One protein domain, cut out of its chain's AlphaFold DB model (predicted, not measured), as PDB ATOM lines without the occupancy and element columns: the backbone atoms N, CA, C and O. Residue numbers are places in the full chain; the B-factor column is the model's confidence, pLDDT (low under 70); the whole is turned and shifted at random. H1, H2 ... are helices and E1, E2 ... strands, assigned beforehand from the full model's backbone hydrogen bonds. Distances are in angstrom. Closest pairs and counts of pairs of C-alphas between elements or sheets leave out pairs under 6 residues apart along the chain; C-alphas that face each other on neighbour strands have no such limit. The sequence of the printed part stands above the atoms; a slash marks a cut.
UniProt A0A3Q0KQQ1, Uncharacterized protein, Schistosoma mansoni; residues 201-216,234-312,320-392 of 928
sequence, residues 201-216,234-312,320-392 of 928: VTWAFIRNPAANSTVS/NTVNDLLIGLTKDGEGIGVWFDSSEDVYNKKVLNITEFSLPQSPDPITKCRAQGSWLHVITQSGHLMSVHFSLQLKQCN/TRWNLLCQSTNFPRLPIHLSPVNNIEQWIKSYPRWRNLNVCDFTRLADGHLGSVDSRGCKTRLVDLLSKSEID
ATOM      1  N   VAL A 201     -32.516 -10.189 -11.855       82.65
ATOM      2  CA  VAL A 201     -31.297  -9.363 -11.803       82.65
ATOM      3  C   VAL A 201     -30.429  -9.654 -10.582       82.65
ATOM      4  O   VAL A 201     -29.240  -9.357 -10.592       82.65
ATOM      5  N   THR A 202     -31.004 -10.231  -9.525       86.20
ATOM      6  CA  THR A 202     -30.267 -10.589  -8.311       86.20
ATOM      7  C   THR A 202     -30.843 -11.846  -7.674       86.20
ATOM      8  O   THR A 202     -32.056 -12.072  -7.682       86.20
ATOM      9  N   TRP A 203     -29.954 -12.640  -7.083       88.79
ATOM     10  CA  TRP A 203     -30.274 -13.910  -6.446       88.79
ATOM     11  C   TRP A 203     -29.828 -13.919  -4.986       88.79
ATOM     12  O   TRP A 203     -28.845 -13.282  -4.608       88.79
ATOM     13  N   ALA A 204     -30.545 -14.664  -4.155       87.64
ATOM     14  CA  ALA A 204     -30.175 -14.923  -2.775       87.64
ATOM     15  C   ALA A 204     -30.567 -16.339  -2.368       87.64
ATOM     16  O   ALA A 204     -31.474 -16.941  -2.935       87.64
ATOM     17  N   PHE A 205     -29.905 -16.849  -1.336       87.10
ATOM     18  CA  PHE A 205     -30.164 -18.180  -0.817       87.10
ATOM     19  C   PHE A 205     -30.319 -18.133   0.701       87.10
ATOM     20  O   PHE A 205     -29.432 -17.653   1.413       87.10
ATOM     21  N   ILE A 206     -31.455 -18.621   1.195       83.53
ATOM     22  CA  ILE A 206     -31.760 -18.749   2.618       83.53
ATOM     23  C   ILE A 206     -31.689 -20.227   2.985       83.53
ATOM     24  O   ILE A 206     -32.431 -21.050   2.454       83.53
ATOM     25  N   ARG A 207     -30.815 -20.550   3.940       75.53
ATOM     26  CA  ARG A 207     -30.786 -21.869   4.576       75.53
ATOM     27  C   ARG A 207     -31.682 -21.869   5.803       75.53
ATOM     28  O   ARG A 207     -31.551 -20.977   6.640       75.53
ATOM     29  N   ASN A 208     -32.526 -22.889   5.920       70.82
ATOM     30  CA  ASN A 208     -33.469 -23.099   7.019       70.82
ATOM     31  C   ASN A 208     -34.332 -21.855   7.308       70.82
ATOM     32  O   ASN A 208     -34.148 -21.206   8.345       70.82
ATOM     33  N   PRO A 209     -35.275 -21.498   6.414       69.90
ATOM     34  CA  PRO A 209     -36.212 -20.416   6.690       69.90
ATOM     35  C   PRO A 209     -36.994 -20.679   7.988       69.90
ATOM     36  O   PRO A 209     -37.236 -21.822   8.384       69.90
ATOM     37  N   ALA A 210     -37.364 -19.606   8.689       64.08
ATOM     38  CA  ALA A 210     -37.945 -19.716  10.023       64.08
ATOM     39  C   ALA A 210     -39.310 -20.424   9.975       64.08
ATOM     40  O   ALA A 210     -40.228 -19.957   9.301       64.08
ATOM     41  N   ALA A 211     -39.477 -21.513  10.725       58.51
ATOM     42  CA  ALA A 211     -40.780 -22.145  10.899       58.51
ATOM     43  C   ALA A 211     -41.602 -21.385  11.946       58.51
ATOM     44  O   ALA A 211     -41.117 -21.051  13.030       58.51
ATOM     45  N   ASN A 212     -42.860 -21.087  11.625       51.75
ATOM     46  CA  ASN A 212     -43.720 -20.331  12.523       51.75
ATOM     47  C   ASN A 212     -44.238 -21.230  13.670       51.75
ATOM     48  O   ASN A 212     -45.105 -22.084  13.472       51.75
ATOM     49  N   SER A 213     -43.714 -21.039  14.886       44.82
ATOM     50  CA  SER A 213     -43.921 -21.928  16.047       44.82
ATOM     51  C   SER A 213     -45.335 -21.930  16.642       44.82
ATOM     52  O   SER A 213     -45.670 -22.768  17.479       44.82
ATOM     53  N   THR A 214     -46.226 -21.027  16.223       43.05
ATOM     54  CA  THR A 214     -47.617 -21.062  16.703       43.05
ATOM     55  C   THR A 214     -48.359 -22.337  16.300       43.05
ATOM     56  O   THR A 214     -49.334 -22.681  16.961       43.05
ATOM     57  N   VAL A 215     -47.899 -23.061  15.271       40.94
ATOM     58  CA  VAL A 215     -48.434 -24.396  14.952       40.94
ATOM     59  C   VAL A 215     -47.778 -25.481  15.811       40.94
ATOM     60  O   VAL A 215     -48.484 -26.384  16.254       40.94
ATOM     61  N   SER A 216     -46.485 -25.367  16.145       36.45
ATOM     62  CA  SER A 216     -45.808 -26.386  16.958       36.45
ATOM     63  C   SER A 216     -46.386 -26.489  18.374       36.45
ATOM     64  O   SER A 216     -46.613 -27.595  18.851       36.45
ATOM     65  N   ASN A 234     -36.986 -29.291  10.235       49.67
ATOM     66  CA  ASN A 234     -37.475 -28.347   9.230       49.67
ATOM     67  C   ASN A 234     -37.330 -28.989   7.848       49.67
ATOM     68  O   ASN A 234     -36.215 -29.165   7.358       49.67
ATOM     69  N   THR A 235     -38.445 -29.397   7.246       57.12
ATOM     70  CA  THR A 235     -38.380 -30.205   6.027       57.12
ATOM     71  C   THR A 235     -37.921 -29.351   4.853       57.12
ATOM     72  O   THR A 235     -37.446 -29.854   3.845       57.12
ATOM     73  N   VAL A 236     -37.975 -28.032   4.980       57.67
ATOM     74  CA  VAL A 236     -37.446 -27.104   3.990       57.67
ATOM     75  C   VAL A 236     -36.094 -26.590   4.467       57.67
ATOM     76  O   VAL A 236     -36.007 -25.746   5.364       57.67
ATOM     77  N   ASN A 237     -35.034 -27.098   3.845       69.21
ATOM     78  CA  ASN A 237     -33.661 -26.719   4.175       69.21
ATOM     79  C   ASN A 237     -33.126 -25.598   3.277       69.21
ATOM     80  O   ASN A 237     -32.377 -24.736   3.736       69.21
ATOM     81  N   ASP A 238     -33.546 -25.590   2.014       79.76
ATOM     82  CA  ASP A 238     -32.989 -24.752   0.959       79.76
ATOM     83  C   ASP A 238     -34.100 -23.891   0.336       79.76
ATOM     84  O   ASP A 238     -35.099 -24.416  -0.160       79.76
ATOM     85  N   LEU A 239     -33.930 -22.566   0.378       86.17
ATOM     86  CA  LEU A 239     -34.810 -21.593  -0.270       86.17
ATOM     87  C   LEU A 239     -33.977 -20.676  -1.169       86.17
ATOM     88  O   LEU A 239     -33.224 -19.826  -0.688       86.17
ATOM     89  N   LEU A 240     -34.150 -20.835  -2.476       89.39
ATOM     90  CA  LEU A 240     -33.608 -19.936  -3.486       89.39
ATOM     91  C   LEU A 240     -34.577 -18.776  -3.710       89.39
ATOM     92  O   LEU A 240     -35.782 -18.980  -3.820       89.39
ATOM     93  N   ILE A 241     -34.051 -17.560  -3.804       89.77
ATOM     94  CA  ILE A 241     -34.832 -16.354  -4.058       89.77
ATOM     95  C   ILE A 241     -34.257 -15.629  -5.269       89.77
ATOM     96  O   ILE A 241     -33.060 -15.347  -5.304       89.77
ATOM     97  N   GLY A 242     -35.115 -15.294  -6.227       89.09
ATOM     98  CA  GLY A 242     -34.796 -14.415  -7.351       89.09
ATOM     99  C   GLY A 242     -35.630 -13.140  -7.297       89.09
ATOM    100  O   GLY A 242     -36.796 -13.191  -6.907       89.09
ATOM    101  N   LEU A 243     -35.042 -12.001  -7.669       88.95
ATOM    102  CA  LEU A 243     -35.734 -10.714  -7.781       88.95
ATOM    103  C   LEU A 243     -35.488 -10.073  -9.150       88.95
ATOM    104  O   LEU A 243     -34.354 -10.023  -9.631       88.95
ATOM    105  N   THR A 244     -36.544  -9.526  -9.744       87.20
ATOM    106  CA  THR A 244     -36.458  -8.645 -10.913       87.20
ATOM    107  C   THR A 244     -36.116  -7.216 -10.484       87.20
ATOM    108  O   THR A 244     -36.236  -6.847  -9.311       87.20
ATOM    109  N   LYS A 245     -35.717  -6.381 -11.448       83.17
ATOM    110  CA  LYS A 245     -35.383  -4.965 -11.221       83.17
ATOM    111  C   LYS A 245     -36.514  -4.151 -10.577       83.17
ATOM    112  O   LYS A 245     -36.230  -3.195  -9.861       83.17
ATOM    113  N   ASP A 246     -37.768  -4.542 -10.792       81.15
ATOM    114  CA  ASP A 246     -38.943  -3.788 -10.339       81.15
ATOM    115  C   ASP A 246     -39.435  -4.227  -8.946       81.15
ATOM    116  O   ASP A 246     -40.289  -3.565  -8.353       81.15
ATOM    117  N   GLY A 247     -38.905  -5.333  -8.409       82.04
ATOM    118  CA  GLY A 247     -39.319  -5.893  -7.118       82.04
ATOM    119  C   GLY A 247     -40.311  -7.050  -7.192       82.04
ATOM    120  O   GLY A 247     -40.876  -7.415  -6.162       82.04
ATOM    121  N   GLU A 248     -40.507  -7.652  -8.365       85.78
ATOM    122  CA  GLU A 248     -41.180  -8.951  -8.475       85.78
ATOM    123  C   GLU A 248     -40.190 -10.048  -8.079       85.78
ATOM    124  O   GLU A 248     -39.032 -10.036  -8.495       85.78
ATOM    125  N   GLY A 249     -40.629 -10.964  -7.225       85.89
ATOM    126  CA  GLY A 249     -39.777 -11.960  -6.604       85.89
ATOM    127  C   GLY A 249     -40.358 -13.357  -6.656       85.89
ATOM    128  O   GLY A 249     -41.571 -13.559  -6.631       85.89
ATOM    129  N   ILE A 250     -39.462 -14.331  -6.683       87.73
ATOM    130  CA  ILE A 250     -39.790 -15.749  -6.667       87.73
ATOM    131  C   ILE A 250     -38.991 -16.438  -5.568       87.73
ATOM    132  O   ILE A 250     -37.794 -16.206  -5.421       87.73
ATOM    133  N   GLY A 251     -39.666 -17.256  -4.769       88.19
ATOM    134  CA  GLY A 251     -39.074 -18.160  -3.794       88.19
ATOM    135  C   GLY A 251     -39.250 -19.598  -4.263       88.19
ATOM    136  O   GLY A 251     -40.381 -20.060  -4.399       88.19
ATOM    137  N   VAL A 252     -38.145 -20.298  -4.493       88.02
ATOM    138  CA  VAL A 252     -38.111 -21.680  -4.974       88.02
ATOM    139  C   VAL A 252     -37.527 -22.571  -3.891       88.02
ATOM    140  O   VAL A 252     -36.423 -22.335  -3.397       88.02
ATOM    141  N   TRP A 253     -38.285 -23.585  -3.501       86.30
ATOM    142  CA  TRP A 253     -37.923 -24.504  -2.429       86.30
ATOM    143  C   TRP A 253     -38.594 -25.858  -2.652       86.30
ATOM    144  O   TRP A 253     -39.503 -25.990  -3.467       86.30
ATOM    145  N   PHE A 254     -38.168 -26.880  -1.923       79.00
ATOM    146  CA  PHE A 254     -38.824 -28.184  -1.930       79.00
ATOM    147  C   PHE A 254     -39.024 -28.670  -0.500       79.00
ATOM    148  O   PHE A 254     -38.312 -28.270   0.424       79.00
ATOM    149  N   ASP A 255     -40.033 -29.512  -0.327       72.05
ATOM    150  CA  ASP A 255     -40.312 -30.163   0.943       72.05
ATOM    151  C   ASP A 255     -39.504 -31.466   1.007       72.05
ATOM    152  O   ASP A 255     -39.683 -32.347   0.168       72.05
ATOM    153  N   SER A 256     -38.570 -31.574   1.954       60.97
ATOM    154  CA  SER A 256     -37.750 -32.781   2.127       60.97
ATOM    155  C   SER A 256     -38.403 -33.854   2.999       60.97
ATOM    156  O   SER A 256     -37.739 -34.853   3.275       60.97
ATOM    157  N   SER A 257     -39.669 -33.684   3.411       57.80
ATOM    158  CA  SER A 257     -40.404 -34.719   4.153       57.80
ATOM    159  C   SER A 257     -40.312 -36.076   3.447       57.80
ATOM    160  O   SER A 257     -40.471 -36.180   2.227       57.80
ATOM    161  N   GLU A 258     -40.010 -37.119   4.227       48.00
ATOM    162  CA  GLU A 258     -39.790 -38.477   3.712       48.00
ATOM    163  C   GLU A 258     -41.034 -39.029   2.999       48.00
ATOM    164  O   GLU A 258     -40.897 -39.766   2.033       48.00
ATOM    165  N   ASP A 259     -42.242 -38.604   3.373       46.37
ATOM    166  CA  ASP A 259     -43.488 -39.121   2.788       46.37
ATOM    167  C   ASP A 259     -43.732 -38.695   1.327       46.37
ATOM    168  O   ASP A 259     -44.604 -39.248   0.652       46.37
ATOM    169  N   VAL A 260     -42.950 -37.752   0.788       44.26
ATOM    170  CA  VAL A 260     -43.032 -37.328  -0.620       44.26
ATOM    171  C   VAL A 260     -41.914 -37.984  -1.439       44.26
ATOM    172  O   VAL A 260     -41.176 -37.317  -2.164       44.26
ATOM    173  N   TYR A 261     -41.762 -39.311  -1.348       43.11
ATOM    174  CA  TYR A 261     -40.805 -40.044  -2.198       43.11
ATOM    175  C   TYR A 261     -41.139 -39.947  -3.698       43.11
ATOM    176  O   TYR A 261     -40.236 -40.006  -4.524       43.11
ATOM    177  N   ASN A 262     -42.406 -39.722  -4.071       44.29
ATOM    178  CA  ASN A 262     -42.839 -39.922  -5.461       44.29
ATOM    179  C   ASN A 262     -43.148 -38.654  -6.262       44.29
ATOM    180  O   ASN A 262     -43.576 -38.755  -7.407       44.29
ATOM    181  N   LYS A 263     -42.958 -37.455  -5.706       45.78
ATOM    182  CA  LYS A 263     -43.204 -36.217  -6.456       45.78
ATOM    183  C   LYS A 263     -42.080 -35.219  -6.215       45.78
ATOM    184  O   LYS A 263     -42.090 -34.497  -5.222       45.78
ATOM    185  N   LYS A 264     -41.128 -35.177  -7.156       55.39
ATOM    186  CA  LYS A 264     -40.086 -34.146  -7.329       55.39
ATOM    187  C   LYS A 264     -40.719 -32.779  -7.635       55.39
ATOM    188  O   LYS A 264     -40.525 -32.210  -8.697       55.39
ATOM    189  N   VAL A 265     -41.556 -32.262  -6.738       65.97
ATOM    190  CA  VAL A 265     -42.304 -31.027  -6.987       65.97
ATOM    191  C   VAL A 265     -41.584 -29.873  -6.312       65.97
ATOM    192  O   VAL A 265     -41.608 -29.732  -5.088       65.97
ATOM    193  N   LEU A 266     -40.956 -29.032  -7.134       76.07
ATOM    194  CA  LEU A 266     -40.533 -27.694  -6.734       76.07
ATOM    195  C   LEU A 266     -41.766 -26.897  -6.309       76.07
ATOM    196  O   LEU A 266     -42.733 -26.754  -7.059       76.07
ATOM    197  N   ASN A 267     -41.733 -26.362  -5.094       81.22
ATOM    198  CA  ASN A 267     -42.695 -25.374  -4.649       81.22
ATOM    199  C   ASN A 267     -42.178 -23.992  -5.035       81.22
ATOM    200  O   ASN A 267     -41.114 -23.547  -4.599       81.22
ATOM    201  N   ILE A 268     -42.976 -23.307  -5.843       81.41
ATOM    202  CA  ILE A 268     -42.716 -21.948  -6.288       81.41
ATOM    203  C   ILE A 268     -43.683 -21.029  -5.553       81.41
ATOM    204  O   ILE A 268     -44.888 -21.273  -5.502       81.41
ATOM    205  N   THR A 269     -43.154 -19.982  -4.936       82.97
ATOM    206  CA  THR A 269     -43.944 -18.947  -4.274       82.97
ATOM    207  C   THR A 269     -43.536 -17.593  -4.813       82.97
ATOM    208  O   THR A 269     -42.430 -17.120  -4.568       82.97
ATOM    209  N   GLU A 270     -44.445 -16.958  -5.529       84.50
ATOM    210  CA  GLU A 270     -44.238 -15.617  -6.049       84.50
ATOM    211  C   GLU A 270     -44.637 -14.573  -5.008       84.50
ATOM    212  O   GLU A 270     -45.570 -14.758  -4.221       84.50
ATOM    213  N   PHE A 271     -43.913 -13.463  -4.988       85.38
ATOM    214  CA  PHE A 271     -44.190 -12.335  -4.118       85.38
ATOM    215  C   PHE A 271     -43.784 -11.034  -4.805       85.38
ATOM    216  O   PHE A 271     -42.932 -11.013  -5.685       85.38
ATOM    217  N   SER A 272     -44.371  -9.924  -4.380       83.49
ATOM    218  CA  SER A 272     -43.995  -8.597  -4.853       83.49
ATOM    219  C   SER A 272     -43.605  -7.715  -3.680       83.49
ATOM    220  O   SER A 272     -44.237  -7.716  -2.619       83.49
ATOM    221  N   LEU A 273     -42.516  -6.977  -3.863       84.01
ATOM    222  CA  LEU A 273     -42.108  -5.925  -2.949       84.01
ATOM    223  C   LEU A 273     -42.945  -4.666  -3.207       84.01
ATOM    224  O   LEU A 273     -43.483  -4.489  -4.303       84.01
ATOM    225  N   PRO A 274     -43.060  -3.760  -2.220       78.42
ATOM    226  CA  PRO A 274     -43.582  -2.422  -2.470       78.42
ATOM    227  C   PRO A 274     -42.824  -1.768  -3.628       78.42
ATOM    228  O   PRO A 274     -41.606  -1.945  -3.716       78.42
ATOM    229  N   GLN A 275     -43.528  -0.998  -4.465       79.63
ATOM    230  CA  GLN A 275     -42.956  -0.366  -5.656       79.63
ATOM    231  C   GLN A 275     -41.616   0.301  -5.329       79.63
ATOM    232  O   GLN A 275     -41.542   1.193  -4.476       79.63
ATOM    233  N   SER A 276     -40.558  -0.196  -5.968       79.92
ATOM    234  CA  SER A 276     -39.203   0.296  -5.758       79.92
ATOM    235  C   SER A 276     -39.062   1.703  -6.347       79.92
ATOM    236  O   SER A 276     -39.561   1.931  -7.450       79.92
ATOM    237  N   PRO A 277     -38.409   2.654  -5.650       79.62
ATOM    238  CA  PRO A 277     -38.168   3.990  -6.199       79.62
ATOM    239  C   PRO A 277     -37.237   3.957  -7.417       79.62
ATOM    240  O   PRO A 277     -37.390   4.769  -8.319       79.62
ATOM    241  N   ASP A 278     -36.310   2.998  -7.445       83.96
ATOM    242  CA  ASP A 278     -35.310   2.811  -8.495       83.96
ATOM    243  C   ASP A 278     -35.043   1.314  -8.710       83.96
ATOM    244  O   ASP A 278     -35.376   0.512  -7.828       83.96
ATOM    245  N   PRO A 279     -34.414   0.909  -9.830       85.29
ATOM    246  CA  PRO A 279     -34.106  -0.490 -10.099       85.29
ATOM    247  C   PRO A 279     -33.366  -1.161  -8.940       85.29
ATOM    248  O   PRO A 279     -32.395  -0.621  -8.401       85.29
ATOM    249  N   ILE A 280     -33.825  -2.350  -8.553       86.09
ATOM    250  CA  ILE A 280     -33.133  -3.206  -7.589       86.09
ATOM    251  C   ILE A 280     -31.813  -3.658  -8.201       86.09
ATOM    252  O   ILE A 280     -31.775  -4.140  -9.331       86.09
ATOM    253  N   THR A 281     -30.736  -3.518  -7.436       81.61
ATOM    254  CA  THR A 281     -29.385  -3.849  -7.894       81.61
ATOM    255  C   THR A 281     -28.819  -5.066  -7.190       81.61
ATOM    256  O   THR A 281     -28.156  -5.878  -7.825       81.61
ATOM    257  N   LYS A 282     -29.046  -5.197  -5.879       85.60
ATOM    258  CA  LYS A 282     -28.421  -6.240  -5.058       85.60
ATOM    259  C   LYS A 282     -29.347  -6.707  -3.950       85.60
ATOM    260  O   LYS A 282     -30.115  -5.926  -3.386       85.60
ATOM    261  N   CYS A 283     -29.202  -7.966  -3.557       88.20
ATOM    262  CA  CYS A 283     -29.828  -8.490  -2.352       88.20
ATOM    263  C   CYS A 283     -28.882  -9.378  -1.538       88.20
ATOM    264  O   CYS A 283     -27.958  -9.990  -2.073       88.20
ATOM    265  N   ARG A 284     -29.115  -9.465  -0.226       87.23
ATOM    266  CA  ARG A 284     -28.328 -10.297   0.685       87.23
ATOM    267  C   ARG A 284     -29.198 -10.940   1.752       87.23
ATOM    268  O   ARG A 284     -29.953 -10.258   2.441       87.23
ATOM    269  N   ALA A 285     -29.056 -12.252   1.910       84.59
ATOM    270  CA  ALA A 285     -29.721 -13.002   2.966       84.59
ATOM    271  C   ALA A 285     -28.956 -12.920   4.304       84.59
ATOM    272  O   ALA A 285     -27.724 -12.981   4.334       84.59
ATOM    273  N   GLN A 286     -29.694 -12.829   5.412       79.38
ATOM    274  CA  GLN A 286     -29.199 -12.929   6.786       79.38
ATOM    275  C   GLN A 286     -30.210 -13.710   7.641       79.38
ATOM    276  O   GLN A 286     -31.233 -13.180   8.071       79.38
ATOM    277  N   GLY A 287     -29.926 -14.984   7.923       78.73
ATOM    278  CA  GLY A 287     -30.898 -15.858   8.592       78.73
ATOM    279  C   GLY A 287     -32.166 -16.000   7.744       78.73
ATOM    280  O   GLY A 287     -32.068 -16.265   6.553       78.73
ATOM    281  N   SER A 288     -33.343 -15.768   8.333       81.20
ATOM    282  CA  SER A 288     -34.638 -15.760   7.629       81.20
ATOM    283  C   SER A 288     -34.969 -14.437   6.920       81.20
ATOM    284  O   SER A 288     -36.092 -14.246   6.448       81.20
ATOM    285  N   TRP A 289     -34.020 -13.501   6.872       85.03
ATOM    286  CA  TRP A 289     -34.203 -12.178   6.288       85.03
ATOM    287  C   TRP A 289     -33.501 -12.048   4.947       85.03
ATOM    288  O   TRP A 289     -32.409 -12.573   4.750       85.03
ATOM    289  N   LEU A 290     -34.107 -11.275   4.057       88.46
ATOM    290  CA  LEU A 290     -33.518 -10.788   2.822       88.46
ATOM    291  C   LEU A 290     -33.477  -9.263   2.869       88.46
ATOM    292  O   LEU A 290     -34.499  -8.611   3.074       88.46
ATOM    293  N   HIS A 291     -32.300  -8.697   2.659       89.83
ATOM    294  CA  HIS A 291     -32.090  -7.261   2.551       89.83
ATOM    295  C   HIS A 291     -31.854  -6.904   1.087       89.83
ATOM    296  O   HIS A 291     -31.074  -7.571   0.413       89.83
ATOM    297  N   VAL A 292     -32.531  -5.874   0.589       90.49
ATOM    298  CA  VAL A 292     -32.562  -5.509  -0.833       90.49
ATOM    299  C   VAL A 292     -32.181  -4.044  -0.990       90.49
ATOM    300  O   VAL A 292     -32.706  -3.200  -0.265       90.49
ATOM    301  N   ILE A 293     -31.277  -3.760  -1.928       89.36
ATOM    302  CA  ILE A 293     -30.766  -2.423  -2.238       89.36
ATOM    303  C   ILE A 293     -31.190  -2.019  -3.653       89.36
ATOM    304  O   ILE A 293     -31.138  -2.829  -4.583       89.36
ATOM    305  N   THR A 294     -31.575  -0.755  -3.815       89.40
ATOM    306  CA  THR A 294     -31.821  -0.119  -5.119       89.40
ATOM    307  C   THR A 294     -30.590   0.620  -5.636       89.40
ATOM    308  O   THR A 294     -29.662   0.928  -4.890       89.40
ATOM    309  N   GLN A 295     -30.595   0.991  -6.915       84.33
ATOM    310  CA  GLN A 295     -29.524   1.773  -7.540       84.33
ATOM    311  C   GLN A 295     -29.259   3.123  -6.850       84.33
ATOM    312  O   GLN A 295     -28.112   3.555  -6.767       84.33
ATOM    313  N   SER A 296     -30.295   3.769  -6.316       83.76
ATOM    314  CA  SER A 296     -30.187   5.023  -5.554       83.76
ATOM    315  C   SER A 296     -29.753   4.846  -4.098       83.76
ATOM    316  O   SER A 296     -29.592   5.828  -3.378       83.76
ATOM    317  N   GLY A 297     -29.577   3.604  -3.645       82.94
ATOM    318  CA  GLY A 297     -29.158   3.281  -2.287       82.94
ATOM    319  C   GLY A 297     -30.281   3.249  -1.254       82.94
ATOM    320  O   GLY A 297     -30.015   3.393  -0.053       82.94
ATOM    321  N   HIS A 298     -31.525   3.032  -1.694       88.07
ATOM    322  CA  HIS A 298     -32.618   2.701  -0.787       88.07
ATOM    323  C   HIS A 298     -32.521   1.242  -0.344       88.07
ATOM    324  O   HIS A 298     -32.198   0.360  -1.135       88.07
ATOM    325  N   LEU A 299     -32.844   0.987   0.923       88.30
ATOM    326  CA  LEU A 299     -32.804  -0.336   1.538       88.30
ATOM    327  C   LEU A 299     -34.210  -0.766   1.978       88.30
ATOM    328  O   LEU A 299     -34.917  -0.017   2.656       88.30
ATOM    329  N   MET A 300     -34.577  -2.004   1.656       87.59
ATOM    330  CA  MET A 300     -35.760  -2.699   2.173       87.59
ATOM    331  C   MET A 300     -35.341  -4.027   2.799       87.59
ATOM    332  O   MET A 300     -34.362  -4.641   2.381       87.59
ATOM    333  N   SER A 301     -36.076  -4.487   3.812       88.14
ATOM    334  CA  SER A 301     -35.895  -5.831   4.369       88.14
ATOM    335  C   SER A 301     -37.171  -6.655   4.229       88.14
ATOM    336  O   SER A 301     -38.288  -6.138   4.241       88.14
ATOM    337  N   VAL A 302     -37.001  -7.956   4.067       87.73
ATOM    338  CA  VAL A 302     -38.075  -8.906   3.801       87.73
ATOM    339  C   VAL A 302     -37.840 -10.119   4.675       87.73
ATOM    340  O   VAL A 302     -36.724 -10.619   4.755       87.73
ATOM    341  N   HIS A 303     -38.883 -10.578   5.351       86.36
ATOM    342  CA  HIS A 303     -38.817 -11.758   6.194       86.36
ATOM    343  C   HIS A 303     -39.511 -12.936   5.520       86.36
ATOM    344  O   HIS A 303     -40.652 -12.801   5.069       86.36
ATOM    345  N   PHE A 304     -38.842 -14.084   5.531       85.79
ATOM    346  CA  PHE A 304     -39.355 -15.348   5.022       85.79
ATOM    347  C   PHE A 304     -39.636 -16.306   6.176       85.79
ATOM    348  O   PHE A 304     -38.753 -16.618   6.977       85.79
ATOM    349  N   SER A 305     -40.872 -16.789   6.261       80.77
ATOM    350  CA  SER A 305     -41.267 -17.821   7.219       80.77
ATOM    351  C   SER A 305     -42.093 -18.915   6.567       80.77
ATOM    352  O   SER A 305     -42.796 -18.684   5.593       80.77
ATOM    353  N   LEU A 306     -42.025 -20.117   7.120       75.93
ATOM    354  CA  LEU A 306     -42.835 -21.245   6.685       75.93
ATOM    355  C   LEU A 306     -44.038 -21.412   7.606       75.93
ATOM    356  O   LEU A 306     -43.918 -21.391   8.836       75.93
ATOM    357  N   GLN A 307     -45.206 -21.596   7.001       73.83
ATOM    358  CA  GLN A 307     -46.452 -21.889   7.691       73.83
ATOM    359  C   GLN A 307     -47.040 -23.201   7.180       73.83
ATOM    360  O   GLN A 307     -47.278 -23.359   5.987       73.83
ATOM    361  N   LEU A 308     -47.334 -24.119   8.094       63.97
ATOM    362  CA  LEU A 308     -48.060 -25.344   7.780       63.97
ATOM    363  C   LEU A 308     -49.524 -25.003   7.444       63.97
ATOM    364  O   LEU A 308     -50.217 -24.395   8.270       63.97
ATOM    365  N   LYS A 309     -50.026 -25.389   6.264       60.03
ATOM    366  CA  LYS A 309     -51.477 -25.396   6.016       60.03
ATOM    367  C   LYS A 309     -52.083 -26.581   6.770       60.03
ATOM    368  O   LYS A 309     -51.762 -27.728   6.487       60.03
ATOM    369  N   GLN A 310     -53.005 -26.315   7.694       50.70
ATOM    370  CA  GLN A 310     -53.948 -27.342   8.138       50.70
ATOM    371  C   GLN A 310     -54.997 -27.513   7.031       50.70
ATOM    372  O   GLN A 310     -55.913 -26.697   6.923       50.70
ATOM    373  N   CYS A 311     -54.850 -28.534   6.183       38.35
ATOM    374  CA  CYS A 311     -55.964 -28.994   5.356       38.35
ATOM    375  C   CYS A 311     -56.949 -29.723   6.269       38.35
ATOM    376  O   CYS A 311     -56.619 -30.737   6.878       38.35
ATOM    377  N   ASN A 312     -58.153 -29.173   6.389       41.04
ATOM    378  CA  ASN A 312     -59.230 -29.716   7.214       41.04
ATOM    379  C   ASN A 312     -60.043 -30.767   6.434       41.04
ATOM    380  O   ASN A 312     -61.264 -30.845   6.574       41.04
ATOM    381  N   THR A 320     -49.681 -32.475   4.816       51.10
ATOM    382  CA  THR A 320     -49.089 -31.307   5.464       51.10
ATOM    383  C   THR A 320     -48.327 -30.501   4.423       51.10
ATOM    384  O   THR A 320     -47.130 -30.663   4.237       51.10
ATOM    385  N   ARG A 321     -49.020 -29.611   3.706       60.52
ATOM    386  CA  ARG A 321     -48.350 -28.730   2.743       60.52
ATOM    387  C   ARG A 321     -47.832 -27.476   3.444       60.52
ATOM    388  O   ARG A 321     -48.614 -26.685   3.983       60.52
ATOM    389  N   TRP A 322     -46.519 -27.274   3.429       67.14
ATOM    390  CA  TRP A 322     -45.924 -26.006   3.846       67.14
ATOM    391  C   TRP A 322     -46.262 -24.887   2.852       67.14
ATOM    392  O   TRP A 322     -46.418 -25.113   1.652       67.14
ATOM    393  N   ASN A 323     -46.392 -23.666   3.359       73.99
ATOM    394  CA  ASN A 323     -46.551 -22.453   2.571       73.99
ATOM    395  C   ASN A 323     -45.489 -21.434   2.987       73.99
ATOM    396  O   ASN A 323     -45.282 -21.212   4.184       73.99
ATOM    397  N   LEU A 324     -44.846 -20.798   2.011       79.17
ATOM    398  CA  LEU A 324     -43.866 -19.751   2.264       79.17
ATOM    399  C   LEU A 324     -44.584 -18.405   2.425       79.17
ATOM    400  O   LEU A 324     -45.278 -17.927   1.533       79.17
ATOM    401  N   LEU A 325     -44.416 -17.783   3.584       77.79
ATOM    402  CA  LEU A 325     -44.848 -16.425   3.874       77.79
ATOM    403  C   LEU A 325     -43.683 -15.471   3.624       77.79
ATOM    404  O   LEU A 325     -42.653 -15.543   4.293       77.79
ATOM    405  N   CYS A 326     -43.880 -14.541   2.698       79.60
ATOM    406  CA  CYS A 326     -42.971 -13.434   2.438       79.60
ATOM    407  C   CYS A 326     -43.605 -12.133   2.943       79.60
ATOM    408  O   CYS A 326     -44.700 -11.766   2.512       79.60
ATOM    409  N   GLN A 327     -42.938 -11.437   3.870       77.00
ATOM    410  CA  GLN A 327     -43.420 -10.163   4.401       77.00
ATOM    411  C   GLN A 327     -42.326  -9.093   4.364       77.00
ATOM    412  O   GLN A 327     -41.347  -9.161   5.110       77.00
ATOM    413  N   SER A 328     -42.524  -8.052   3.554       79.30
ATOM    414  CA  SER A 328     -41.688  -6.847   3.590       79.30
ATOM    415  C   SER A 328     -41.868  -6.127   4.927       79.30
ATOM    416  O   SER A 328     -43.001  -5.852   5.333       79.30
ATOM    417  N   THR A 329     -40.772  -5.841   5.633       73.01
ATOM    418  CA  THR A 329     -40.786  -5.206   6.961       73.01
ATOM    419  C   THR A 329     -39.491  -4.427   7.210       73.01
ATOM    420  O   THR A 329     -38.436  -4.746   6.674       73.01
ATOM    421  N   ASN A 330     -39.543  -3.395   8.053       68.96
ATOM    422  CA  ASN A 330     -38.356  -2.601   8.373       68.96
ATOM    423  C   ASN A 330     -37.569  -3.245   9.531       68.96
ATOM    424  O   ASN A 330     -37.874  -2.996  10.703       68.96
ATOM    425  N   PHE A 331     -36.560  -4.056   9.208       65.17
ATOM    426  CA  PHE A 331     -35.620  -4.629  10.181       65.17
ATOM    427  C   PHE A 331     -34.983  -3.517  11.056       65.17
ATOM    428  O   PHE A 331     -34.745  -2.417  10.547       65.17
ATOM    429  N   PRO A 332     -34.727  -3.739  12.365       61.97
ATOM    430  CA  PRO A 332     -34.837  -4.992  13.126       61.97
ATOM    431  C   PRO A 332     -36.227  -5.287  13.707       61.97
ATOM    432  O   PRO A 332     -36.355  -6.144  14.580       61.97
ATOM    433  N   ARG A 333     -37.284  -4.576  13.288       63.00
ATOM    434  CA  ARG A 333     -38.620  -4.805  13.854       63.00
ATOM    435  C   ARG A 333     -39.130  -6.201  13.504       63.00
ATOM    436  O   ARG A 333     -38.953  -6.670  12.383       63.00
ATOM    437  N   LEU A 334     -39.811  -6.827  14.463       61.02
ATOM    438  CA  LEU A 334     -40.483  -8.101  14.241       61.02
ATOM    439  C   LEU A 334     -41.549  -7.955  13.140       61.02
ATOM    440  O   LEU A 334     -42.297  -6.972  13.142       61.02
ATOM    441  N   PRO A 335     -41.657  -8.937  12.234       58.71
ATOM    442  CA  PRO A 335     -42.736  -9.003  11.268       58.71
ATOM    443  C   PRO A 335     -44.109  -8.957  11.925       58.71
ATOM    444  O   PRO A 335     -44.321  -9.549  12.982       58.71
ATOM    445  N   ILE A 336     -45.070  -8.298  11.275       58.77
ATOM    446  CA  ILE A 336     -46.394  -8.060  11.874       58.77
ATOM    447  C   ILE A 336     -47.131  -9.381  12.154       58.77
ATOM    448  O   ILE A 336     -47.897  -9.463  13.108       58.77
ATOM    449  N   HIS A 337     -46.888 -10.445  11.379       59.06
ATOM    450  CA  HIS A 337     -47.475 -11.758  11.681       59.06
ATOM    451  C   HIS A 337     -46.912 -12.402  12.961       59.06
ATOM    452  O   HIS A 337     -47.608 -13.202  13.582       59.06
ATOM    453  N   LEU A 338     -45.684 -12.050  13.360       56.03
ATOM    454  CA  LEU A 338     -45.067 -12.481  14.619       56.03
ATOM    455  C   LEU A 338     -45.422 -11.542  15.781       56.03
ATOM    456  O   LEU A 338     -45.447 -11.968  16.932       56.03
ATOM    457  N   SER A 339     -45.720 -10.272  15.491       60.27
ATOM    458  CA  SER A 339     -46.158  -9.277  16.471       60.27
ATOM    459  C   SER A 339     -47.346  -8.469  15.925       60.27
ATOM    460  O   SER A 339     -47.153  -7.402  15.332       60.27
ATOM    461  N   PRO A 340     -48.585  -8.980  16.064       55.85
ATOM    462  CA  PRO A 340     -49.767  -8.290  15.569       55.85
ATOM    463  C   PRO A 340     -49.951  -6.953  16.290       55.85
ATOM    464  O   PRO A 340     -49.861  -6.859  17.513       55.85
ATOM    465  N   VAL A 341     -50.212  -5.906  15.510       57.00
ATOM    466  CA  VAL A 341     -50.339  -4.535  16.009       57.00
ATOM    467  C   VAL A 341     -51.789  -4.254  16.409       57.00
ATOM    468  O   VAL A 341     -52.714  -4.533  15.650       57.00
ATOM    469  N   ASN A 342     -51.996  -3.662  17.589       53.77
ATOM    470  CA  ASN A 342     -53.337  -3.401  18.134       53.77
ATOM    471  C   ASN A 342     -53.945  -2.056  17.689       53.77
ATOM    472  O   ASN A 342     -55.143  -1.848  17.868       53.77
ATOM    473  N   ASN A 343     -53.141  -1.140  17.137       54.88
ATOM    474  CA  ASN A 343     -53.555   0.217  16.765       54.88
ATOM    475  C   ASN A 343     -53.153   0.559  15.315       54.88
ATOM    476  O   ASN A 343     -52.053   0.230  14.872       54.88
ATOM    477  N   ILE A 344     -54.028   1.276  14.606       51.55
ATOM    478  CA  ILE A 344     -53.832   1.753  13.230       51.55
ATOM    479  C   ILE A 344     -52.593   2.649  13.127       51.55
ATOM    480  O   ILE A 344     -51.801   2.470  12.210       51.55
ATOM    481  N   GLU A 345     -52.354   3.563  14.074       54.47
ATOM    482  CA  GLU A 345     -51.177   4.449  14.012       54.47
ATOM    483  C   GLU A 345     -49.854   3.683  14.109       54.47
ATOM    484  O   GLU A 345     -48.910   3.945  13.360       54.47
ATOM    485  N   GLN A 346     -49.779   2.715  15.030       60.25
ATOM    486  CA  GLN A 346     -48.612   1.841  15.156       60.25
ATOM    487  C   GLN A 346     -48.423   1.005  13.889       60.25
ATOM    488  O   GLN A 346     -47.291   0.779  13.472       60.25
ATOM    489  N   TRP A 347     -49.523   0.595  13.256       54.54
ATOM    490  CA  TRP A 347     -49.501  -0.168  12.022       54.54
ATOM    491  C   TRP A 347     -49.023   0.672  10.830       54.54
ATOM    492  O   TRP A 347     -48.151   0.221  10.092       54.54
ATOM    493  N   ILE A 348     -49.487   1.922  10.700       54.61
ATOM    494  CA  ILE A 348     -49.027   2.868   9.668       54.61
ATOM    495  C   ILE A 348     -47.525   3.094   9.835       54.61
ATOM    496  O   ILE A 348     -46.767   2.958   8.879       54.61
ATOM    497  N   LYS A 349     -47.073   3.326  11.075       60.35
ATOM    498  CA  LYS A 349     -45.643   3.428  11.409       60.35
ATOM    499  C   LYS A 349     -44.866   2.123  11.200       60.35
ATOM    500  O   LYS A 349     -43.633   2.162  11.181       60.35
ATOM    501  N   SER A 350     -45.542   0.978  11.107       59.97
ATOM    502  CA  SER A 350     -44.943  -0.336  10.835       59.97
ATOM    503  C   SER A 350     -44.939  -0.711   9.355       59.97
ATOM    504  O   SER A 350     -44.321  -1.716   9.003       59.97
ATOM    505  N   TYR A 351     -45.585   0.089   8.501       63.62
ATOM    506  CA  TYR A 351     -45.648  -0.182   7.075       63.62
ATOM    507  C   TYR A 351     -44.229  -0.233   6.477       63.62
ATOM    508  O   TYR A 351     -43.412   0.655   6.764       63.62
ATOM    509  N   PRO A 352     -43.899  -1.270   5.690       71.11
ATOM    510  CA  PRO A 352     -42.599  -1.386   5.046       71.11
ATOM    511  C   PRO A 352     -42.390  -0.226   4.080       71.11
ATOM    512  O   PRO A 352     -43.267   0.104   3.285       71.11
ATOM    513  N   ARG A 353     -41.224   0.410   4.159       73.05
ATOM    514  CA  ARG A 353     -40.872   1.543   3.302       73.05
ATOM    515  C   ARG A 353     -39.432   1.402   2.859       73.05
ATOM    516  O   ARG A 353     -38.590   0.973   3.643       73.05
ATOM    517  N   TRP A 354     -39.172   1.778   1.614       79.42
ATOM    518  CA  TRP A 354     -37.818   1.914   1.100       79.42
ATOM    519  C   TRP A 354     -37.136   3.047   1.857       79.42
ATOM    520  O   TRP A 354     -37.561   4.195   1.759       79.42
ATOM    521  N   ARG A 355     -36.122   2.710   2.657       82.86
ATOM    522  CA  ARG A 355     -35.412   3.690   3.481       82.86
ATOM    523  C   ARG A 355     -34.214   4.230   2.734       82.86
ATOM    524  O   ARG A 355     -33.355   3.445   2.332       82.86
ATOM    525  N   ASN A 356     -34.122   5.546   2.587       84.12
ATOM    526  CA  ASN A 356     -32.946   6.160   1.985       84.12
ATOM    527  C   ASN A 356     -31.796   6.209   3.001       84.12
ATOM    528  O   ASN A 356     -31.772   7.045   3.909       84.12
ATOM    529  N   LEU A 357     -30.857   5.276   2.852       82.05
ATOM    530  CA  LEU A 357     -29.693   5.135   3.729       82.05
ATOM    531  C   LEU A 357     -28.370   5.207   2.953       82.05
ATOM    532  O   LEU A 357     -27.318   4.949   3.538       82.05
ATOM    533  N   ASN A 358     -28.424   5.563   1.662       83.33
ATOM    534  CA  ASN A 358     -27.276   5.667   0.759       83.33
ATOM    535  C   ASN A 358     -26.368   4.419   0.792       83.33
ATOM    536  O   ASN A 358     -25.150   4.514   0.959       83.33
ATOM    537  N   VAL A 359     -26.977   3.232   0.696       85.78
ATOM    538  CA  VAL A 359     -26.247   1.957   0.701       85.78
ATOM    539  C   VAL A 359     -25.904   1.552  -0.724       85.78
ATOM    540  O   VAL A 359     -26.798   1.372  -1.538       85.78
ATOM    541  N   CYS A 360     -24.626   1.352  -1.022       84.13
ATOM    542  CA  CYS A 360     -24.167   0.919  -2.343       84.13
ATOM    543  C   CYS A 360     -23.877  -0.585  -2.407       84.13
ATOM    544  O   CYS A 360     -23.978  -1.192  -3.476       84.13
ATOM    545  N   ASP A 361     -23.492  -1.196  -1.282       85.09
ATOM    546  CA  ASP A 361     -23.196  -2.628  -1.233       85.09
ATOM    547  C   ASP A 361     -23.394  -3.247   0.153       85.09
ATOM    548  O   ASP A 361     -23.472  -2.553   1.169       85.09
ATOM    549  N   PHE A 362     -23.407  -4.576   0.188       86.72
ATOM    550  CA  PHE A 362     -23.294  -5.362   1.408       86.72
ATOM    551  C   PHE A 362     -21.861  -5.869   1.585       86.72
ATOM    552  O   PHE A 362     -21.195  -6.269   0.639       86.72
ATOM    553  N   THR A 363     -21.386  -5.907   2.826       83.29
ATOM    554  CA  THR A 363     -20.077  -6.474   3.184       83.29
ATOM    555  C   THR A 363     -20.238  -7.320   4.429       83.29
ATOM    556  O   THR A 363     -21.034  -6.992   5.307       83.29
ATOM    557  N   ARG A 364     -19.446  -8.381   4.567       78.92
ATOM    558  CA  ARG A 364     -19.246  -8.972   5.889       78.92
ATOM    559  C   ARG A 364     -18.253  -8.112   6.662       78.92
ATOM    560  O   ARG A 364     -17.341  -7.530   6.070       78.92
ATOM    561  N   LEU A 365     -18.516  -7.920   7.945       81.03
ATOM    562  CA  LEU A 365     -17.632  -7.195   8.848       81.03
ATOM    563  C   LEU A 365     -16.768  -8.191   9.623       81.03
ATOM    564  O   LEU A 365     -17.142  -9.351   9.783       81.03
ATOM    565  N   ALA A 366     -15.636  -7.718  10.147       74.24
ATOM    566  CA  ALA A 366     -14.662  -8.548  10.865       74.24
ATOM    567  C   ALA A 366     -15.230  -9.239  12.120       74.24
ATOM    568  O   ALA A 366     -14.685 -10.225  12.600       74.24
ATOM    569  N   ASP A 367     -16.331  -8.726  12.661       77.96
ATOM    570  CA  ASP A 367     -17.051  -9.316  13.788       77.96
ATOM    571  C   ASP A 367     -18.079 -10.385  13.367       77.96
ATOM    572  O   ASP A 367     -18.838 -10.880  14.197       77.96
ATOM    573  N   GLY A 368     -18.143 -10.706  12.074       71.61
ATOM    574  CA  GLY A 368     -19.024 -11.706  11.486       71.61
ATOM    575  C   GLY A 368     -20.425 -11.210  11.129       71.61
ATOM    576  O   GLY A 368     -21.153 -11.965  10.469       71.61
ATOM    577  N   HIS A 369     -20.804  -9.982  11.506       80.45
ATOM    578  CA  HIS A 369     -22.118  -9.412  11.200       80.45
ATOM    579  C   HIS A 369     -22.215  -8.929   9.750       80.45
ATOM    580  O   HIS A 369     -21.216  -8.626   9.090       80.45
ATOM    581  N   LEU A 370     -23.453  -8.825   9.260       82.29
ATOM    582  CA  LEU A 370     -23.727  -8.181   7.984       82.29
ATOM    583  C   LEU A 370     -23.572  -6.662   8.125       82.29
ATOM    584  O   LEU A 370     -24.185  -6.026   8.988       82.29
ATOM    585  N   GLY A 371     -22.744  -6.091   7.264       85.07
ATOM    586  CA  GLY A 371     -22.540  -4.663   7.115       85.07
ATOM    587  C   GLY A 371     -23.038  -4.136   5.774       85.07
ATOM    588  O   GLY A 371     -23.232  -4.875   4.810       85.07
ATOM    589  N   SER A 372     -23.220  -2.828   5.735       86.25
ATOM    590  CA  SER A 372     -23.480  -2.010   4.558       86.25
ATOM    591  C   SER A 372     -22.244  -1.182   4.213       86.25
ATOM    592  O   SER A 372     -21.464  -0.819   5.098       86.25
ATOM    593  N   VAL A 373     -22.079  -0.880   2.928       85.93
ATOM    594  CA  VAL A 373     -21.040   0.001   2.388       85.93
ATOM    595  C   VAL A 373     -21.723   1.201   1.744       85.93
ATOM    596  O   VAL A 373     -22.611   1.020   0.911       85.93
ATOM    597  N   ASP A 374     -21.334   2.412   2.140       84.20
ATOM    598  CA  ASP A 374     -21.813   3.646   1.508       84.20
ATOM    599  C   ASP A 374     -20.991   4.011   0.256       84.20
ATOM    600  O   ASP A 374     -19.979   3.381  -0.062       84.20
ATOM    601  N   SER A 375     -21.394   5.071  -0.446       80.05
ATOM    602  CA  SER A 375     -20.695   5.559  -1.645       80.05
ATOM    603  C   SER A 375     -19.252   6.028  -1.402       80.05
ATOM    604  O   SER A 375     -18.483   6.163  -2.351       80.05
ATOM    605  N   ARG A 376     -18.855   6.257  -0.142       81.17
ATOM    606  CA  ARG A 376     -17.483   6.622   0.260       81.17
ATOM    607  C   ARG A 376     -16.650   5.402   0.664       81.17
ATOM    608  O   ARG A 376     -15.502   5.565   1.073       81.17
ATOM    609  N   GLY A 377     -17.215   4.195   0.596       79.11
ATOM    610  CA  GLY A 377     -16.562   2.958   1.026       79.11
ATOM    611  C   GLY A 377     -16.571   2.738   2.543       79.11
ATOM    612  O   GLY A 377     -15.909   1.819   3.032       79.11
ATOM    613  N   CYS A 378     -17.299   3.552   3.313       83.27
ATOM    614  CA  CYS A 378     -17.418   3.374   4.756       83.27
ATOM    615  C   CYS A 378     -18.296   2.161   5.067       83.27
ATOM    616  O   CYS A 378     -19.444   2.077   4.632       83.27
ATOM    617  N   LYS A 379     -17.751   1.230   5.855       85.53
ATOM    618  CA  LYS A 379     -18.439   0.009   6.278       85.53
ATOM    619  C   LYS A 379     -19.134   0.232   7.621       85.53
ATOM    620  O   LYS A 379     -18.486   0.605   8.596       85.53
ATOM    621  N   THR A 380     -20.432  -0.035   7.698       84.48
ATOM    622  CA  THR A 380     -21.218   0.063   8.940       84.48
ATOM    623  C   THR A 380     -22.018  -1.204   9.179       84.48
ATOM    624  O   THR A 380     -22.471  -1.818   8.221       84.48
ATOM    625  N   ARG A 381     -22.232  -1.614  10.437       84.13
ATOM    626  CA  ARG A 381     -23.149  -2.729  10.731       84.13
ATOM    627  C   ARG A 381     -24.545  -2.378  10.236       84.13
ATOM    628  O   ARG A 381     -25.024  -1.272  10.485       84.13
ATOM    629  N   LEU A 382     -25.209  -3.325   9.580       83.14
ATOM    630  CA  LEU A 382     -26.533  -3.092   9.005       83.14
ATOM    631  C   LEU A 382     -27.564  -2.741  10.089       83.14
ATOM    632  O   LEU A 382     -28.376  -1.839   9.902       83.14
ATOM    633  N   VAL A 383     -27.479  -3.407  11.248       79.67
ATOM    634  CA  VAL A 383     -28.309  -3.124  12.432       79.67
ATOM    635  C   VAL A 383     -28.128  -1.671  12.891       79.67
ATOM    636  O   VAL A 383     -29.112  -0.966  13.105       79.67
ATOM    637  N   ASP A 384     -26.877  -1.212  12.994       80.05
ATOM    638  CA  ASP A 384     -26.551   0.142  13.446       80.05
ATOM    639  C   ASP A 384     -27.011   1.182  12.420       80.05
ATOM    640  O   ASP A 384     -27.585   2.203  12.789       80.05
ATOM    641  N   LEU A 385     -26.820   0.920  11.124       79.32
ATOM    642  CA  LEU A 385     -27.315   1.786  10.056       79.32
ATOM    643  C   LEU A 385     -28.845   1.928  10.107       79.32
ATOM    644  O   LEU A 385     -29.354   3.042  10.057       79.32
ATOM    645  N   LEU A 386     -29.573   0.822  10.266       75.20
ATOM    646  CA  LEU A 386     -31.040   0.808  10.330       75.20
ATOM    647  C   LEU A 386     -31.612   1.454  11.601       75.20
ATOM    648  O   LEU A 386     -32.804   1.776  11.643       75.20
ATOM    649  N   SER A 387     -30.772   1.633  12.622       71.78
ATOM    650  CA  SER A 387     -31.104   2.356  13.852       71.78
ATOM    651  C   SER A 387     -30.936   3.878  13.739       71.78
ATOM    652  O   SER A 387     -31.492   4.608  14.561       71.78
ATOM    653  N   LYS A 388     -30.200   4.368  12.728       68.63
ATOM    654  CA  LYS A 388     -30.021   5.806  12.479       68.63
ATOM    655  C   LYS A 388     -31.286   6.424  11.876       68.63
ATOM    656  O   LYS A 388     -32.101   5.740  11.258       68.63
ATOM    657  N   SER A 389     -31.434   7.736  12.052       62.68
ATOM    658  CA  SER A 389     -32.410   8.530  11.303       62.68
ATOM    659  C   SER A 389     -32.072   8.519   9.810       62.68
ATOM    660  O   SER A 389     -30.897   8.564   9.445       62.68
ATOM    661  N   GLU A 390     -33.098   8.466   8.961       61.90
ATOM    662  CA  GLU A 390     -32.953   8.610   7.507       61.90
ATOM    663  C   GLU A 390     -32.310   9.951   7.139       61.90
ATOM    664  O   GLU A 390     -32.410  10.930   7.883       61.90
ATOM    665  N   ILE A 391     -31.657   9.985   5.976       60.65
ATOM    666  CA  ILE A 391     -31.188  11.233   5.371       60.65
ATOM    667  C   ILE A 391     -32.437  12.043   5.011       60.65
ATOM    668  O   ILE A 391     -33.332  11.515   4.357       60.65
ATOM    669  N   ASP A 392     -32.507  13.285   5.495       45.88
ATOM    670  CA  ASP A 392     -33.658  14.191   5.449       45.88
ATOM    671  C   ASP A 392     -34.546  14.071   4.198       45.88
ATOM    672  O   ASP A 392     -34.393  14.787   3.215       45.88
TER     673      ASP A 392
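This is residues 201 to 216, 234 to 312 and 320 to 392 of the 928 residues of an uncharacterized protein of Schistosoma mansoni (UniProt A0A3Q0KQQ1). Two strongly twisted sheets of four strands, E5 to E8 and E1 to E4, lie face to face as a sandwich with their strands nearly aligned, and a smaller sheet, E9 to E11, packs on the E5 and E6 part of the sandwich with H2 on it. H1 lies away from the three sheets, at the end of the long link from E8. The printed part has 168 residues, in the order E1 to E8, H1, E9 to E11, H2. The class is mostly strand, with 83 residues, under half, in named elements. The whole is compact, with a radius of gyration of the C-alphas of 16.9 A and spans of 53 by 36 by 32 A.

E5, residues 280 to 286, E6, residues 289 to 294, E7, residues 298 to 308, and E8, residues 322 to 329, form an antiparallel sheet in that order. N 284 and O 291, N 292 and O 300, and N 305 and O 325 are within hydrogen-bond range, at 2.8, 2.8 and 2.9 A. E1, residues 201 to 207, E2, residues 238 to 244, E3, residues 248 to 253, and E4, residues 267 to 272, form the second antiparallel sheet in that order, with N 204 and O 241 at 2.8 A, N 242 and O 250 at 2.9 A and N 251 and O 269 at 2.8 A. These sheets are face to face, 8.0 A centre to centre; the C-alphas of Thr 202 in E1 and Lys 282 in E5 are the closest of those strands, 5.7 A apart. E9, residues 359 to 364, E10, residues 370 to 374, and E11, residues 379 to 381, form a meander, each strand the antiparallel neighbour of the one before, as do E2 E3 E4 and E5 E6 E7; N 363 and O 371 are 2.9 A apart, N 372 and O 380 2.8 A. This sheet faces the sheet of E5 to E8 in a stack of sheets, one face to face with the next; the closest C-alphas of E6 and E9 are those of Ile 293 and Val 359, 6.9 A apart. H2, residues 382 to 387, is on the sheet of E9 to E11, and its closest C-alpha pair with E10 is Gly 371 and Leu 382, 4.7 A. H1, residues 344 to 348, is not on any of the three sheets. In H1 and H2 every O i to N i+4 pair is within hydrogen-bond range.

E1 begins at C-alpha 201, (-31.297, -9.363, -11.803). E7 is the longest strand, 33.1 A from C-alpha 298 at (-32.618, 2.701, -0.787) to C-alpha 308; E8 measures 21.7 A, E1 20.6 A and E2 20.3 A. H2 ends at C-alpha 387, (-31.104, 2.356, 13.852).

The C-alphas of Asn 262 and Asp 392 are the two farthest apart, 56.0 A. Residues 217 to 233 and 313 to 319 are not printed, with gaps of 11.5 and 10.4 A between the C-alphas across the cuts. The links E3 to E4 and E8 to H1 are long. The mean pLDDT of the printed part is 73.5, and 57 residues are under 70, among them residues 330 to 351.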